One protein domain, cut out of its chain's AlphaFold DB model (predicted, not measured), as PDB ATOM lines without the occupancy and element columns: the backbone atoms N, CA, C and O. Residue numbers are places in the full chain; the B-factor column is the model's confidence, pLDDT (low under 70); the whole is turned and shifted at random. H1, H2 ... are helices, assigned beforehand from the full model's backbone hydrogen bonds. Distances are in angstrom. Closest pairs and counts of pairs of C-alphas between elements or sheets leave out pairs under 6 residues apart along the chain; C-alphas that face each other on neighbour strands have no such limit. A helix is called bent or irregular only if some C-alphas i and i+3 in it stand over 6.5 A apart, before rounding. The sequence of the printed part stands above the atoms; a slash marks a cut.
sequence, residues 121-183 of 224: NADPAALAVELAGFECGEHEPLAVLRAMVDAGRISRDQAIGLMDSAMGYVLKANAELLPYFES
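What this domain is: This is residues 121 to 183 of the 224 residues of an uncharacterized protein of Agrobacterium vitis (UniProt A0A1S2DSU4). A long helix, H3, has two short helices packed on its first half: H2 makes a narrow V with its beginning, and H1 sits across the mouth of the V. The far end of H3, residues 175 to 182, sticks out. The printed part has 63 residues with three named helices, H1, H2, H3 along the chain, and no named strand; it is all helix, loose, with a radius of gyration of the C-alphas of 13.7 A, spanning 48 by 25 by 15 A.

Where its parts are: H3, residues 156 to 182, measures 39.0 A and ends at C-alpha 182 (141.858, 178.694, 178.455). It is only just irregular, C-alphas 176 and 179 being 6.7 A apart, with a kink of 27 degrees near residue 176. H2 is residues 141 to 150, 14.3 A. H1, residues 124 to 131, 10.2 A, begins at C-alpha 124 (149.556, 181.153, 201.609).

How they stand to each other: H3 touches H1 with residues 159 to 170 alone, at a steep tilt of 69 degrees, only just short of about perpendicular, opposite ways; the closest C-alphas, of Ala 128 and Leu 162, are 5.2 A apart. H2 and H3 form a helical hairpin, at a shallow tilt of 25 degrees, opposite ways; they only just touch, with 3 pairs of C-alphas within 8 A, H3 with residues 156 to 159 alone, and the closest, of Val 149 and Arg 156, are 6.1 A apart. H1 touches H2 at a steep tilt of 55 degrees, the same way; the closest C-alphas, of Ala 126 and Pro 141, are 5.0 A apart. The helix packing is mostly crossed, only just, with 1 of 3 pairs at a shallow tilt. In H1 and H2 every O i to N i+4 pair is within hydrogen-bond range, in H3 21 of 23.

The domain as a whole: The C-alphas farthest apart, of Ala 151 and Ser 183, are 48.0 A apart. The printed part has no cut; the link H2 to H3 is tight, H1 to H2 short. Mean pLDDT of the printed part is 90.6, with residue 183 under 70.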
ATOM      1  N   ASN A 121     151.187 180.936 192.580       89.94
ATOM      2  CA  ASN A 121     152.136 179.938 193.077       89.94
ATOM      3  C   ASN A 121     152.683 180.253 194.482       89.94
ATOM      4  O   ASN A 121     153.529 179.508 194.977       89.94
ATOM      5  N   ALA A 122     152.269 181.359 195.103       90.81
ATOM      6  CA  ALA A 122     152.768 181.757 196.413       90.81
ATOM      7  C   ALA A 122     152.276 180.800 197.512       90.81
ATOM      8  O   ALA A 122     151.145 180.314 197.462       90.81
ATOM      9  N   ASP A 123     153.112 180.563 198.528       92.00
ATOM     10  CA  ASP A 123     152.692 179.860 199.743       92.00
ATOM     11  C   ASP A 123     151.755 180.772 200.562       92.00
ATOM     12  O   ASP A 123     152.180 181.855 200.983       92.00
ATOM     13  N   PRO A 124     150.498 180.360 200.825       92.81
ATOM     14  CA  PRO A 124     149.556 181.153 201.609       92.81
ATOM     15  C   PRO A 124     150.073 181.514 203.004       92.81
ATOM     16  O   PRO A 124     149.754 182.590 203.507       92.81
ATOM     17  N   ALA A 125     150.874 180.643 203.631       91.88
ATOM     18  CA  ALA A 125     151.407 180.898 204.966       91.88
ATOM     19  C   ALA A 125     152.492 181.981 204.953       91.88
ATOM     20  O   ALA A 125     152.459 182.893 205.781       91.88
ATOM     21  N   ALA A 126     153.410 181.928 203.985       92.19
ATOM     22  CA  ALA A 126     154.406 182.978 203.775       92.19
ATOM     23  C   ALA A 126     153.738 184.325 203.466       92.19
ATOM     24  O   ALA A 126     154.067 185.339 204.082       92.19
ATOM     25  N   LEU A 127     152.729 184.318 202.592       92.94
ATOM     26  CA  LEU A 127     152.008 185.531 202.222       92.94
ATOM     27  C   LEU A 127     151.232 186.131 203.404       92.94
ATOM     28  O   LEU A 127     151.180 187.347 203.553       92.94
ATOM     29  N   ALA A 128     150.669 185.307 204.287       93.62
ATOM     30  CA  ALA A 128     150.018 185.790 205.505       93.62
ATOM     31  C   ALA A 128     151.001 186.468 206.481       93.62
ATOM     32  O   ALA A 128     150.635 187.456 207.119       93.62
ATOM     33  N   VAL A 129     152.245 185.981 206.578       93.00
ATOM     34  CA  VAL A 129     153.310 186.631 207.368       93.00
ATOM     35  C   VAL A 129     153.693 187.982 206.761       93.00
ATOM     36  O   VAL A 129     153.787 188.975 207.487       93.00
ATOM     37  N   GLU A 130     153.827 188.051 205.435       92.44
ATOM     38  CA  GLU A 130     154.112 189.303 204.723       92.44
ATOM     39  C   GLU A 130     152.975 190.322 204.875       92.44
ATOM     40  O   GLU A 130     153.226 191.499 205.139       92.44
ATOM     41  N   LEU A 131     151.715 189.878 204.795       91.56
ATOM     42  CA  LEU A 131     150.542 190.726 205.046       91.56
ATOM     43  C   LEU A 131     150.500 191.260 206.482       91.56
ATOM     44  O   LEU A 131     149.977 192.349 206.716       91.56
ATOM     45  N   ALA A 132     151.063 190.520 207.439       89.81
ATOM     46  CA  ALA A 132     151.231 190.995 208.808       89.81
ATOM     47  C   ALA A 132     152.367 192.029 208.953       89.81
ATOM     48  O   ALA A 132     152.513 192.611 210.028       89.81
ATOM     49  N   GLY A 133     153.161 192.268 207.901       89.38
ATOM     50  CA  GLY A 133     154.303 193.185 207.902       89.38
ATOM     51  C   GLY A 133     155.597 192.566 208.433       89.38
ATOM     52  O   GLY A 133     156.461 193.294 208.921       89.38
ATOM     53  N   PHE A 134     155.722 191.238 208.382       87.81
ATOM     54  CA  PHE A 134     156.892 190.506 208.865       87.81
ATOM     55  C   PHE A 134     157.553 189.714 207.738       87.81
ATOM     56  O   PHE A 134     156.923 189.366 206.744       87.81
ATOM     57  N   GLU A 135     158.832 189.402 207.915       86.25
ATOM     58  CA  GLU A 135     159.596 188.567 206.992       86.25
ATOM     59  C   GLU A 135     159.790 187.175 207.606       86.25
ATOM     60  O   GLU A 135     160.160 187.056 208.776       86.25
ATOM     61  N   CYS A 136     159.557 186.113 206.827       81.25
ATOM     62  CA  CYS A 136     159.813 184.741 207.284       81.25
ATOM     63  C   CYS A 136     161.309 184.415 207.394       81.25
ATOM     64  O   CYS A 136     161.697 183.583 208.215       81.25
ATOM     65  N   GLY A 137     162.160 185.053 206.582       84.44
ATOM     66  CA  GLY A 137     163.576 184.696 206.484       84.44
ATOM     67  C   GLY A 137     163.762 183.214 206.137       84.44
ATOM     68  O   GLY A 137     163.155 182.715 205.192       84.44
ATOM     69  N   GLU A 138     164.583 182.509 206.917       86.06
ATOM     70  CA  GLU A 138     164.821 181.059 206.782       86.06
ATOM     71  C   GLU A 138     163.850 180.198 207.613       86.06
ATOM     72  O   GLU A 138     163.958 178.970 207.633       86.06
ATOM     73  N   HIS A 139     162.921 180.818 208.340       88.19
ATOM     74  CA  HIS A 139     162.003 180.102 209.217       88.19
ATOM     75  C   HIS A 139     160.768 179.599 208.468       88.19
ATOM     76  O   HIS A 139     160.314 180.194 207.493       88.19
ATOM     77  N   GLU A 140     160.190 178.503 208.965       93.31
ATOM     78  CA  GLU A 140     158.919 177.995 208.454       93.31
ATOM     79  C   GLU A 140     157.798 179.032 208.696       93.31
ATOM     80  O   GLU A 140     157.594 179.446 209.843       93.31
ATOM     81  N   PRO A 141     157.022 179.427 207.671       92.00
ATOM     82  CA  PRO A 141     156.039 180.505 207.798       92.00
ATOM     83  C   PRO A 141     154.963 180.295 208.866       92.00
ATOM     84  O   PRO A 141     154.611 181.215 209.607       92.00
ATOM     85  N   LEU A 142     154.467 179.064 209.006       92.19
ATOM     86  CA  LEU A 142     153.482 178.727 210.036       92.19
ATOM     87  C   LEU A 142     154.067 178.839 211.448       92.19
ATOM     88  O   LEU A 142     153.373 179.272 212.373       92.19
ATOM     89  N   ALA A 143     155.343 178.485 211.620       93.38
ATOM     90  CA  ALA A 143     156.035 178.640 212.892       93.38
ATOM     91  C   ALA A 143     156.188 180.121 213.262       93.38
ATOM     92  O   ALA A 143     155.997 180.476 214.426       93.38
ATOM     93  N   VAL A 144     156.448 180.992 212.280       92.50
ATOM     94  CA  VAL A 144     156.510 182.449 212.483       92.50
ATOM     95  C   VAL A 144     155.152 182.999 212.918       92.50
ATOM     96  O   VAL A 144     155.077 183.666 213.950       92.50
ATOM     97  N   LEU A 145     154.061 182.658 212.220       91.38
ATOM     98  CA  LEU A 145     152.703 183.070 212.619       91.38
ATOM     99  C   LEU A 145     152.360 182.622 214.040       91.38
ATOM    100  O   LEU A 145     151.823 183.402 214.830       91.38
ATOM    101  N   ARG A 146     152.696 181.377 214.388       93.62
ATOM    102  CA  ARG A 146     152.464 180.851 215.734       93.62
ATOM    103  C   ARG A 146     153.270 181.614 216.782       93.62
ATOM    104  O   ARG A 146     152.700 182.035 217.785       93.62
ATOM    105  N   ALA A 147     154.553 181.858 216.523       93.19
ATOM    106  CA  ALA A 147     155.407 182.632 217.416       93.19
ATOM    107  C   ALA A 147     154.884 184.064 217.619       93.19
ATOM    108  O   ALA A 147     154.998 184.613 218.713       93.19
ATOM    109  N   MET A 148     154.267 184.667 216.600       92.56
ATOM    110  CA  MET A 148     153.649 185.990 216.718       92.56
ATOM    111  C   MET A 148     152.404 185.995 217.611       92.56
ATOM    112  O   MET A 148     152.207 186.955 218.360       92.56
ATOM    113  N   VAL A 149     151.590 184.937 217.550       94.88
ATOM    114  CA  VAL A 149     150.445 184.749 218.456       94.88
ATOM    115  C   VAL A 149     150.933 184.521 219.885       94.88
ATOM    116  O   VAL A 149     150.445 185.172 220.807       94.88
ATOM    117  N   ASP A 150     151.936 183.659 220.068       94.12
ATOM    118  CA  ASP A 150     152.508 183.349 221.383       94.12
ATOM    119  C   ASP A 150     153.179 184.585 222.015       94.12
ATOM    120  O   ASP A 150     153.078 184.811 223.221       94.12
ATOM    121  N   ALA A 151     153.805 185.439 221.198       92.81
ATOM    122  CA  ALA A 151     154.359 186.727 221.617       92.81
ATOM    123  C   ALA A 151     153.295 187.822 221.837       92.81
ATOM    124  O   ALA A 151     153.647 188.944 222.207       92.81
ATOM    125  N   GLY A 152     152.014 187.537 221.576       92.25
ATOM    126  CA  GLY A 152     150.905 188.478 221.742       92.25
ATOM    127  C   GLY A 152     150.903 189.648 220.753       92.25
ATOM    128  O   GLY A 152     150.252 190.657 221.014       92.25
ATOM    129  N   ARG A 153     151.631 189.546 219.630       93.19
ATOM    130  CA  ARG A 153     151.670 190.600 218.596       93.19
ATOM    131  C   ARG A 153     150.395 190.639 217.762       93.19
ATOM    132  O   ARG A 153     149.990 191.708 217.320       93.19
ATOM    133  N   ILE A 154     149.793 189.474 217.549       94.38
ATOM    134  CA  ILE A 154     148.527 189.295 216.841       94.38
ATOM    135  C   ILE A 154     147.643 188.333 217.634       94.38
ATOM    136  O   ILE A 154     148.142 187.440 218.321       94.38
ATOM    137  N   SER A 155     146.327 188.500 217.545       95.56
ATOM    138  CA  SER A 155     145.395 187.525 218.112       95.56
ATOM    139  C   SER A 155     145.297 186.282 217.225       95.56
ATOM    140  O   SER A 155     145.601 186.311 216.029       95.56
ATOM    141  N   ARG A 156     144.821 185.171 217.797       93.25
ATOM    142  CA  ARG A 156     144.578 183.941 217.031       93.25
ATOM    143  C   ARG A 156     143.586 184.165 215.886       93.25
ATOM    144  O   ARG A 156     143.802 183.657 214.792       93.25
ATOM    145  N   ASP A 157     142.546 184.957 216.125       94.81
ATOM    146  CA  ASP A 157     141.531 185.268 215.114       94.81
ATOM    147  C   ASP A 157     142.111 186.120 213.979       94.81
ATOM    148  O   ASP A 157     141.799 185.895 212.813       94.81
ATOM    149  N   GLN A 158     143.016 187.051 214.300       94.19
ATOM    150  CA  GLN A 158     143.739 187.830 213.291       94.19
ATOM    151  C   GLN A 158     144.649 186.943 212.440       94.19
ATOM    152  O   GLN A 158     144.669 187.098 211.223       94.19
ATOM    153  N   ALA A 159     145.359 185.991 213.051       93.12
ATOM    154  CA  ALA A 159     146.200 185.050 212.313       93.12
ATOM    155  C   ALA A 159     145.377 184.198 211.327       93.12
ATOM    156  O   ALA A 159     145.781 184.028 210.177       93.12
ATOM    157  N   ILE A 160     144.198 183.719 211.743       94.50
ATOM    158  CA  ILE A 160     143.267 182.995 210.860       94.50
ATOM    159  C   ILE A 160     142.775 183.911 209.731       94.50
ATOM    160  O   ILE A 160     142.841 183.533 208.565       94.50
ATOM    161  N   GLY A 161     142.364 185.142 210.050       95.75
ATOM    162  CA  GLY A 161     141.901 186.105 209.047       95.75
ATOM    163  C   GLY A 161     142.972 186.492 208.016       95.75
ATOM    164  O   GLY A 161     142.650 186.708 206.845       95.75
ATOM    165  N   LEU A 162     144.245 186.545 208.419       94.50
ATOM    166  CA  LEU A 162     145.371 186.781 207.510       94.50
ATOM    167  C   LEU A 162     145.586 185.600 206.563       94.50
ATOM    168  O   LEU A 162     145.755 185.817 205.365       94.50
ATOM    169  N   MET A 163     145.511 184.367 207.072       95.38
ATOM    170  CA  MET A 163     145.577 183.154 206.248       95.38
ATOM    171  C   MET A 163     144.430 183.087 205.234       95.38
ATOM    172  O   MET A 163     144.664 182.807 204.057       95.38
ATOM    173  N   ASP A 164     143.206 183.397 205.661       96.06
ATOM    174  CA  ASP A 164     142.036 183.430 204.776       96.06
ATOM    175  C   ASP A 164     142.181 184.507 203.695       96.06
ATOM    176  O   ASP A 164     141.901 184.268 202.518       96.06
ATOM    177  N   SER A 165     142.672 185.689 204.074       94.75
ATOM    178  CA  SER A 165     142.943 186.779 203.132       94.75
ATOM    179  C   SER A 165     144.023 186.386 202.124       94.75
ATOM    180  O   SER A 165     143.849 186.606 200.923       94.75
ATOM    181  N   ALA A 166     145.101 185.755 202.594       94.56
ATOM    182  CA  ALA A 166     146.195 185.271 201.765       94.56
ATOM    183  C   ALA A 166     145.711 184.250 200.730       94.56
ATOM    184  O   ALA A 166     145.925 184.422 199.528       94.56
ATOM    185  N   MET A 167     144.961 183.243 201.183       95.12
ATOM    186  CA  MET A 167     144.323 182.264 200.305       95.12
ATOM    187  C   MET A 167     143.363 182.936 199.313       95.12
ATOM    188  O   MET A 167     143.328 182.587 198.132       95.12
ATOM    189  N   GLY A 168     142.616 183.948 199.761       95.31
ATOM    190  CA  GLY A 168     141.732 184.741 198.913       95.31
ATOM    191  C   GLY A 168     142.463 185.446 197.766       95.31
ATOM    192  O   GLY A 168     141.947 185.469 196.646       95.31
ATOM    193  N   TYR A 169     143.662 185.986 197.999       92.94
ATOM    194  CA  TYR A 169     144.485 186.577 196.937       92.94
ATOM    195  C   TYR A 169     144.984 185.532 195.937       92.94
ATOM    196  O   TYR A 169     144.886 185.760 194.730       92.94
ATOM    197  N   VAL A 170     145.431 184.368 196.417       93.50
ATOM    198  CA  VAL A 170     145.858 183.249 195.560       93.50
ATOM    199  C   VAL A 170     144.704 182.765 194.675       93.50
ATOM    200  O   VAL A 170     144.872 182.578 193.467       93.50
ATOM    201  N   LEU A 171     143.502 182.608 195.236       94.44
ATOM    202  CA  LEU A 171     142.317 182.187 194.482       94.44
ATOM    203  C   LEU A 171     141.893 183.223 193.434       94.44
ATOM    204  O   LEU A 171     141.575 182.850 192.305       94.44
ATOM    205  N   LYS A 172     141.922 184.517 193.777       93.56
ATOM    206  CA  LYS A 172     141.637 185.601 192.820       93.56
ATOM    207  C   LYS A 172     142.650 185.623 191.679       93.56
ATOM    208  O   LYS A 172     142.243 185.686 190.524       93.56
ATOM    209  N   ALA A 173     143.941 185.493 191.989       90.62
ATOM    210  CA  ALA A 173     144.989 185.440 190.973       90.62
ATOM    211  C   ALA A 173     144.789 184.254 190.016       90.62
ATOM    212  O   ALA A 173     144.872 184.419 188.801       90.62
ATOM    213  N   ASN A 174     144.442 183.078 190.547       88.19
ATOM    214  CA  ASN A 174     144.104 181.915 189.727       88.19
ATOM    215  C   ASN A 174     142.881 182.168 188.835       88.19
ATOM    216  O   ASN A 174     142.934 181.898 187.637       88.19
ATOM    217  N   ALA A 175     141.805 182.739 189.383       90.81
ATOM    218  CA  ALA A 175     140.598 183.053 188.619       90.81
ATOM    219  C   ALA A 175     140.862 184.048 187.477       90.81
ATOM    220  O   ALA A 175     140.327 183.889 186.380       90.81
ATOM    221  N   GLU A 176     141.713 185.048 187.708       89.06
ATOM    222  CA  GLU A 176     142.099 186.039 186.696       89.06
ATOM    223  C   GLU A 176     143.061 185.481 185.639       89.06
ATOM    224  O   GLU A 176     143.104 185.994 184.519       89.06
ATOM    225  N   LEU A 177     143.809 184.421 185.959       86.44
ATOM    226  CA  LEU A 177     144.684 183.730 185.010       86.44
ATOM    227  C   LEU A 177     143.940 182.761 184.090       86.44
ATOM    228  O   LEU A 177     144.380 182.573 182.953       86.44
ATOM    229  N   LEU A 178     142.827 182.167 184.538       83.19
ATOM    230  CA  LEU A 178     142.070 181.176 183.758       83.19
ATOM    231  C   LEU A 178     141.752 181.637 182.324       83.19
ATOM    232  O   LEU A 178     142.056 180.887 181.395       83.19
ATOM    233  N   PRO A 179     141.263 182.870 182.073       85.12
ATOM    234  CA  PRO A 179     141.004 183.337 180.713       85.12
ATOM    235  C   PRO A 179     142.243 183.331 179.815       85.12
ATOM    236  O   PRO A 179     142.126 183.134 178.609       85.12
ATOM    237  N   TYR A 180     143.439 183.538 180.366       78.25
ATOM    238  CA  TYR A 180     144.680 183.567 179.590       78.25
ATOM    239  C   TYR A 180     145.215 182.168 179.273       78.25
ATOM    240  O   TYR A 180     145.863 181.998 178.243       78.25
ATOM    241  N   PHE A 181     144.919 181.173 180.112       74.25
ATOM    242  CA  PHE A 181     145.276 179.775 179.854       74.25
ATOM    243  C   PHE A 181     144.242 179.042 178.993       74.25
ATOM    244  O   PHE A 181     144.613 178.204 178.173       74.25
ATOM    245  N   GLU A 182     142.960 179.368 179.152       73.12
ATOM    246  CA  GLU A 182     141.858 178.694 178.455       73.12
ATOM    247  C   GLU A 182     141.415 179.416 177.177       73.12
ATOM    248  O   GLU A 182     140.702 178.839 176.348       73.12
ATOM    249  N   SER A 183     141.837 180.669 176.963       68.25
ATOM    250  CA  SER A 183     141.597 181.323 175.676       68.25
ATOM    251  C   SER A 183     142.361 180.602 174.573       68.25
ATOM    252  O   SER A 183     143.526 180.226 174.710       68.25
TER     253      SER A 183